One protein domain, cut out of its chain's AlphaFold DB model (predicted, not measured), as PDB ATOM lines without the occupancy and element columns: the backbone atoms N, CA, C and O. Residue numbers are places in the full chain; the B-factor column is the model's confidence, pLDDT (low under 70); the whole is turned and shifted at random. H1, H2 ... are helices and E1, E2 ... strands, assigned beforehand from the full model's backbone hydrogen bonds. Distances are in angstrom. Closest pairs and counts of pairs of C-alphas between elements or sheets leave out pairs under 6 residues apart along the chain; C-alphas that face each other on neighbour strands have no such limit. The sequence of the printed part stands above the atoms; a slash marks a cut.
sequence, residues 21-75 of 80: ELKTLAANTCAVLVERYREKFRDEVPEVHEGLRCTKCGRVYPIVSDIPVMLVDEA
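AT A GLANCE: This is residues 21 to 75 of the 80 residues of an uncharacterized protein of Acidobacteria bacterium RBG_13_68_16 (UniProt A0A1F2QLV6). A small three-stranded sheet has one helix, H1, across one face, in two layers; Asp 43 and Lys 56 lie at opposite ends of the long axis. The 55 printed residues include named elements E1, H1, E2, E3 along the chain, class mixed. The sheet, E1 - E2 - E3, is antiparallel. The whole is compact, radius of gyration of the C-alphas 10.9 A, spanning 36 by 21 by 17 A.

IN THESE COORDINATES: E1, residues 21 to 24, 10.0 A, begins at C-alpha 21 (205.310, 234.466, 179.268). H1 is residues 27 to 38, 16.4 A; E2, 48 to 54, 17.7 A. E3, 60 to 64, 12.4 A, ends at C-alpha 64 (206.897, 229.501, 194.159).

HOW THE PARTS SIT: E1 and E2 are antiparallel, N 21 and O 53 2.8 A apart. E2 and E3 form a hairpin, N 52 and O 61 2.7 A apart. H1 is on the sheet, height 8.2 A, over E2 and only just not over E3, with 5 and 2 C-alphas falling on them. It runs across the strands, at 79 degrees to E2 on the local plane. The closest C-alphas of H1 and E2, Cys 30 and Val 48, are 5.4 A apart. Every O i to N i+4 pair in H1 is within hydrogen-bond range.

THE WHOLE: The C-alphas farthest apart, Asp 43 and Lys 56, are 36.3 A apart. The printed part has no cut and no long link; residue 42 is under pLDDT 70.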
ATOM      1  N   GLU A  21     206.565 233.770 179.004       89.94
ATOM      2  CA  GLU A  21     205.310 234.466 179.268       89.94
ATOM      3  C   GLU A  21     204.710 233.955 180.578       89.94
ATOM      4  O   GLU A  21     204.814 232.768 180.897       89.94
ATOM      5  N   LEU A  22     204.055 234.830 181.339       89.69
ATOM      6  CA  LEU A  22     203.303 234.422 182.523       89.69
ATOM      7  C   LEU A  22     202.070 233.609 182.112       89.69
ATOM      8  O   LEU A  22     201.290 234.014 181.250       89.69
ATOM      9  N   LYS A  23     201.891 232.453 182.748       90.12
ATOM     10  CA  LYS A  23     200.741 231.568 182.578       90.12
ATOM     11  C   LYS A  23     200.181 231.200 183.948       90.12
ATOM     12  O   LYS A  23     200.898 230.672 184.795       90.12
ATOM     13  N   THR A  24     198.883 231.405 184.134       88.00
ATOM     14  CA  THR A  24     198.160 230.923 185.315       88.00
ATOM     15  C   THR A  24     198.108 229.394 185.308       88.00
ATOM     16  O   THR A  24     197.759 228.779 184.292       88.00
ATOM     17  N   LEU A  25     198.489 228.774 186.424       84.81
ATOM     18  CA  LEU A  25     198.488 227.320 186.577       84.81
ATOM     19  C   LEU A  25     197.098 226.828 186.999       84.81
ATOM     20  O   LEU A  25     196.338 227.530 187.665       84.81
ATOM     21  N   ALA A  26     196.752 225.603 186.602       84.81
ATOM     22  CA  ALA A  26     195.517 224.971 187.044       84.81
ATOM     23  C   ALA A  26     195.628 224.549 188.522       84.81
ATOM     24  O   ALA A  26     196.701 224.169 188.995       84.81
ATOM     25  N   ALA A  27     194.509 224.594 189.253       81.69
ATOM     26  CA  ALA A  27     194.482 224.363 190.702       81.69
ATOM     27  C   ALA A  27     195.044 222.988 191.117       81.69
ATOM     28  O   ALA A  27     195.662 222.857 192.173       81.69
ATOM     29  N   ASN A  28     194.877 221.970 190.267       84.44
ATOM     30  CA  ASN A  28     195.471 220.647 190.454       84.44
ATOM     31  C   ASN A  28     197.008 220.692 190.393       84.44
ATOM     32  O   ASN A  28     197.669 220.097 191.240       84.44
ATOM     33  N   THR A  29     197.579 221.414 189.428       84.00
ATOM     34  CA  THR A  29     199.029 221.569 189.281       84.00
ATOM     35  C   THR A  29     199.617 222.343 190.457       84.00
ATOM     36  O   THR A  29     200.649 221.938 190.989       84.00
ATOM     37  N   CYS A  30     198.944 223.403 190.912       84.38
ATOM     38  CA  CYS A  30     199.363 224.164 192.089       84.38
ATOM     39  C   CYS A  30     199.447 223.273 193.331       84.38
ATOM     40  O   CYS A  30     200.489 223.242 193.976       84.38
ATOM     41  N   ALA A  31     198.404 222.488 193.625       83.69
ATOM     42  CA  ALA A  31     198.394 221.601 194.792       83.69
ATOM     43  C   ALA A  31     199.550 220.583 194.766       83.69
ATOM     44  O   ALA A  31     200.222 220.380 195.775       83.69
ATOM     45  N   VAL A  32     199.833 219.993 193.597       86.69
ATOM     46  CA  VAL A  32     200.950 219.047 193.430       86.69
ATOM     47  C   VAL A  32     202.302 219.726 193.663       86.69
ATOM     48  O   VAL A  32     203.186 219.140 194.290       86.69
ATOM     49  N   LEU A  33     202.481 220.951 193.164       87.56
ATOM     50  CA  LEU A  33     203.724 221.697 193.345       87.56
ATOM     51  C   LEU A  33     203.921 222.118 194.803       87.56
ATOM     52  O   LEU A  33     205.019 221.940 195.321       87.56
ATOM     53  N   VAL A  34     202.877 222.607 195.477       86.31
ATOM     54  CA  VAL A  34     202.943 222.994 196.897       86.31
ATOM     55  C   VAL A  34     203.417 221.823 197.753       86.31
ATOM     56  O   VAL A  34     204.377 221.976 198.505       86.31
ATOM     57  N   GLU A  35     202.833 220.635 197.582       84.12
ATOM     58  CA  GLU A  35     203.257 219.436 198.322       84.12
ATOM     59  C   GLU A  35     204.704 219.032 197.994       84.12
ATOM     60  O   GLU A  35     205.475 218.717 198.899       84.12
ATOM     61  N   ARG A  36     205.121 219.118 196.721       85.25
ATOM     62  CA  ARG A  36     206.508 218.827 196.314       85.25
ATOM     63  C   ARG A  36     207.518 219.791 196.945       85.25
ATOM     64  O   ARG A  36     208.602 219.363 197.337       85.25
ATOM     65  N   TYR A  37     207.209 221.085 197.005       84.94
ATOM     66  CA  TYR A  37     208.125 222.080 197.570       84.94
ATOM     67  C   TYR A  37     208.076 222.118 199.098       84.94
ATOM     68  O   TYR A  37     209.076 222.485 199.711       84.94
ATOM     69  N   ARG A  38     206.982 221.673 199.725       79.44
ATOM     70  CA  ARG A  38     206.830 221.640 201.186       79.44
ATOM     71  C   ARG A  38     207.972 220.912 201.893       79.44
ATOM     72  O   ARG A  38     208.416 221.361 202.937       79.44
ATOM     73  N   GLU A  39     208.502 219.839 201.312       72.69
ATOM     74  CA  GLU A  39     209.637 219.106 201.898       72.69
ATOM     75  C   GLU A  39     210.933 219.938 201.960       72.69
ATOM     76  O   GLU A  39     211.802 219.682 202.794       72.69
ATOM     77  N   LYS A  40     211.071 220.948 201.090       76.06
ATOM     78  CA  LYS A  40     212.237 221.843 201.031       76.06
ATOM     79  C   LYS A  40     212.071 223.092 201.904       76.06
ATOM     80  O   LYS A  40     213.077 223.683 202.300       76.06
ATOM     81  N   PHE A  41     210.836 223.483 202.219       73.19
ATOM     82  CA  PHE A  41     210.519 224.650 203.041       73.19
ATOM     83  C   PHE A  41     210.172 224.206 204.463       73.19
ATOM     84  O   PHE A  41     209.113 223.654 204.734       73.19
ATOM     85  N   ARG A  42     211.117 224.415 205.382       65.88
ATOM     86  CA  ARG A  42     211.086 223.854 206.740       65.88
ATOM     87  C   ARG A  42     209.887 224.341 207.570       65.88
ATOM     88  O   ARG A  42     209.306 223.538 208.290       65.88
ATOM     89  N   ASP A  43     209.510 225.617 207.433       70.81
ATOM     90  CA  ASP A  43     208.554 226.290 208.330       70.81
ATOM     91  C   ASP A  43     207.507 227.169 207.606       70.81
ATOM     92  O   ASP A  43     206.702 227.828 208.263       70.81
ATOM     93  N   GLU A  44     207.473 227.179 206.267       77.19
ATOM     94  CA  GLU A  44     206.560 228.021 205.478       77.19
ATOM     95  C   GLU A  44     205.881 227.211 204.370       77.19
ATOM     96  O   GLU A  44     206.512 226.382 203.712       77.19
ATOM     97  N   VAL A  45     204.572 227.415 204.187       78.06
ATOM     98  CA  VAL A  45     203.825 226.765 203.105       78.06
ATOM     99  C   VAL A  45     204.116 227.532 201.814       78.06
ATOM    100  O   VAL A  45     203.805 228.718 201.755       78.06
ATOM    101  N   PRO A  46     204.703 226.894 200.787       82.00
ATOM    102  CA  PRO A  46     204.956 227.570 199.523       82.00
ATOM    103  C   PRO A  46     203.637 227.915 198.827       82.00
ATOM    104  O   PRO A  46     202.734 227.081 198.759       82.00
ATOM    105  N   GLU A  47     203.538 229.118 198.269       85.88
ATOM    106  CA  GLU A  47     202.385 229.546 197.471       85.88
ATOM    107  C   GLU A  47     202.704 229.421 195.981       85.88
ATOM    108  O   GLU A  47     203.761 229.855 195.519       85.88
ATOM    109  N   VAL A  48     201.796 228.803 195.219       87.88
ATOM    110  CA  VAL A  48     201.952 228.591 193.775       87.88
ATOM    111  C   VAL A  48     200.657 228.966 193.065       87.88
ATOM    112  O   VAL A  48     199.639 228.290 193.214       87.88
ATOM    113  N   HIS A  49     200.711 230.017 192.251       86.50
ATOM    114  CA  HIS A  49     199.565 230.512 191.476       86.50
ATOM    115  C   HIS A  49     199.848 230.560 189.971       86.50
ATOM    116  O   HIS A  49     198.985 230.247 189.147       86.50
ATOM    117  N   GLU A  50     201.077 230.910 189.598       90.94
ATOM    118  CA  GLU A  50     201.464 231.191 188.218       90.94
ATOM    119  C   GLU A  50     202.788 230.506 187.867       90.94
ATOM    120  O   GLU A  50     203.505 229.987 188.725       90.94
ATOM    121  N   GLY A  51     203.114 230.474 186.579       91.38
ATOM    122  CA  GLY A  51     204.382 229.968 186.077       91.38
ATOM    123  C   GLY A  51     204.813 230.677 184.800       91.38
ATOM    124  O   GLY A  51     203.999 231.228 184.067       91.38
ATOM    125  N   LEU A  52     206.107 230.640 184.511       91.25
ATOM    126  CA  LEU A  52     206.688 231.165 183.283       91.25
ATOM    127  C   LEU A  52     206.692 230.077 182.212       91.25
ATOM    128  O   LEU A  52     207.439 229.102 182.301       91.25
ATOM    129  N   ARG A  53     205.866 230.235 181.181       91.06
ATOM    130  CA  ARG A  53     205.848 229.363 180.008       91.06
ATOM    131  C   ARG A  53     206.809 229.886 178.955       91.06
ATOM    132  O   ARG A  53     206.679 231.008 178.488       91.06
ATOM    133  N   CYS A  54     207.722 229.041 178.496       91.38
ATOM    134  CA  CYS A  54     208.537 229.366 177.334       91.38
ATOM    135  C   CYS A  54     207.727 229.266 176.033       91.38
ATOM    136  O   CYS A  54     207.107 228.233 175.761       91.38
ATOM    137  N   THR A  55     207.816 230.293 175.187       88.56
ATOM    138  CA  THR A  55     207.132 230.360 173.880       88.56
ATOM    139  C   THR A  55     207.697 229.377 172.849       88.56
ATOM    140  O   THR A  55     206.990 228.950 171.941       88.56
ATOM    141  N   LYS A  56     208.963 228.964 173.007       89.81
ATOM    142  CA  LYS A  56     209.672 228.093 172.054       89.81
ATOM    143  C   LYS A  56     209.633 226.613 172.423       89.81
ATOM    144  O   LYS A  56     209.289 225.784 171.591       89.81
ATOM    145  N   CYS A  57     210.040 226.259 173.646       90.50
ATOM    146  CA  CYS A  57     210.106 224.856 174.073       90.50
ATOM    147  C   CYS A  57     208.870 224.400 174.856       90.50
ATOM    148  O   CYS A  57     208.794 223.238 175.242       90.50
ATOM    149  N   GLY A  58     207.941 225.309 175.163       87.88
ATOM    150  CA  GLY A  58     206.701 225.010 175.876       87.88
ATOM    151  C   GLY A  58     206.848 224.744 177.375       87.88
ATOM    152  O   GLY A  58     205.848 224.784 178.075       87.88
ATOM    153  N   ARG A  59     208.058 224.507 177.895       91.31
ATOM    154  CA  ARG A  59     208.294 224.270 179.332       91.31
ATOM    155  C   ARG A  59     207.677 225.364 180.198       91.31
ATOM    156  O   ARG A  59     207.773 226.542 179.851       91.31
ATOM    157  N   VAL A  60     207.100 224.958 181.321       91.50
ATOM    158  CA  VAL A  60     206.504 225.850 182.314       91.50
ATOM    159  C   VAL A  60     207.319 225.771 183.600       91.50
ATOM    160  O   VAL A  60     207.444 224.708 184.203       91.50
ATOM    161  N   TYR A  61     207.883 226.902 184.007       91.44
ATOM    162  CA  TYR A  61     208.641 227.056 185.244       91.44
ATOM    163  C   TYR A  61     207.714 227.634 186.317       91.44
ATOM    164  O   TYR A  61     207.268 228.770 186.157       91.44
ATOM    165  N   PRO A  62     207.361 226.889 187.373       91.56
ATOM    166  CA  PRO A  62     206.433 227.383 188.382       91.56
ATOM    167  C   PRO A  62     207.045 228.528 189.192       91.56
ATOM    168  O   PRO A  62     208.247 228.533 189.465       91.56
ATOM    169  N   ILE A  63     206.212 229.490 189.579       91.62
ATOM    170  CA  ILE A  63     206.578 230.562 190.503       91.62
ATOM    171  C   ILE A  63     206.131 230.117 191.892       91.62
ATOM    172  O   ILE A  63     204.946 229.870 192.119       91.62
ATOM    173  N   VAL A  64     207.102 229.964 192.787       89.50
ATOM    174  CA  VAL A  64     206.897 229.501 194.159       89.50
ATOM    175  C   VAL A  64     207.288 230.640 195.087       89.50
ATOM    176  O   VAL A  64     208.449 231.046 195.074       89.50
ATOM    177  N   SER A  65     206.335 231.170 195.854       87.88
ATOM    178  CA  SER A  65     206.556 232.320 196.750       87.88
ATOM    179  C   SER A  65     207.246 233.494 196.033       87.88
ATOM    180  O   SER A  65     208.301 233.962 196.455       87.88
ATOM    181  N   ASP A  66     206.695 233.899 194.883       85.56
ATOM    182  CA  ASP A  66     207.221 234.950 193.991       85.56
ATOM    183  C   ASP A  66     208.623 234.698 193.395       85.56
ATOM    184  O   ASP A  66     209.189 235.564 192.724       85.56
ATOM    185  N   ILE A  67     209.183 233.494 193.561       88.69
ATOM    186  CA  ILE A  67     210.478 233.097 192.996       88.69
ATOM    187  C   ILE A  67     210.251 232.107 191.840       88.69
ATOM    188  O   ILE A  67     209.765 230.993 192.062       88.69
ATOM    189  N   PRO A  68     210.618 232.454 190.589       88.25
ATOM    190  CA  PRO A  68     210.526 231.529 189.465       88.25
ATOM    191  C   PRO A  68     211.549 230.399 189.584       88.25
ATOM    192  O   PRO A  68     212.763 230.625 189.553       88.25
ATOM    193  N   VAL A  69     211.073 229.158 189.644       90.50
ATOM    194  CA  VAL A  69     211.944 227.981 189.683       90.50
ATOM    195  C   VAL A  69     212.428 227.654 188.271       90.50
ATOM    196  O   VAL A  69     211.846 226.846 187.551       90.50
ATOM    197  N   MET A  70     213.520 228.298 187.857       87.75
ATOM    198  CA  MET A  70     214.151 228.133 186.537       87.75
ATOM    199  C   MET A  70     215.077 226.906 186.445       87.75
ATOM    200  O   MET A  70     216.146 226.956 185.834       87.75
ATOM    201  N   LEU A  71     214.681 225.787 187.048       88.50
ATOM    202  CA  LEU A  71     215.399 224.518 186.941       88.50
ATOM    203  C   LEU A  71     214.768 223.674 185.834       88.50
ATOM    204  O   LEU A  71     213.571 223.405 185.851       88.50
ATOM    205  N   VAL A  72     215.573 223.248 184.858       86.94
ATOM    206  CA  VAL A  72     215.084 222.469 183.705       86.94
ATOM    207  C   VAL A  72     214.488 221.127 184.138       86.94
ATOM    208  O   VAL A  72     213.516 220.684 183.530       86.94
ATOM    209  N   ASP A  73     215.023 220.528 185.202       85.38
ATOM    210  CA  ASP A  73     214.563 219.246 185.749       85.38
ATOM    211  C   ASP A  73     213.245 219.366 186.530       85.38
ATOM    212  O   ASP A  73     212.481 218.406 186.614       85.38
ATOM    213  N   GLU A  74     212.953 220.548 187.082       85.44
ATOM    214  CA  GLU A  74     211.700 220.827 187.802       85.44
ATOM    215  C   GLU A  74     210.639 221.474 186.900       85.44
ATOM    216  O   GLU A  74     209.488 221.641 187.311       85.44
ATOM    217  N   ALA A  75     211.008 221.806 185.661       88.38
ATOM    218  CA  ALA A  75     210.109 222.387 184.685       88.38
ATOM    219  C   ALA A  75     209.006 221.398 184.301       88.38
ATOM    220  O   ALA A  75     209.259 220.246 183.939       88.38
TER     221      ALA A  75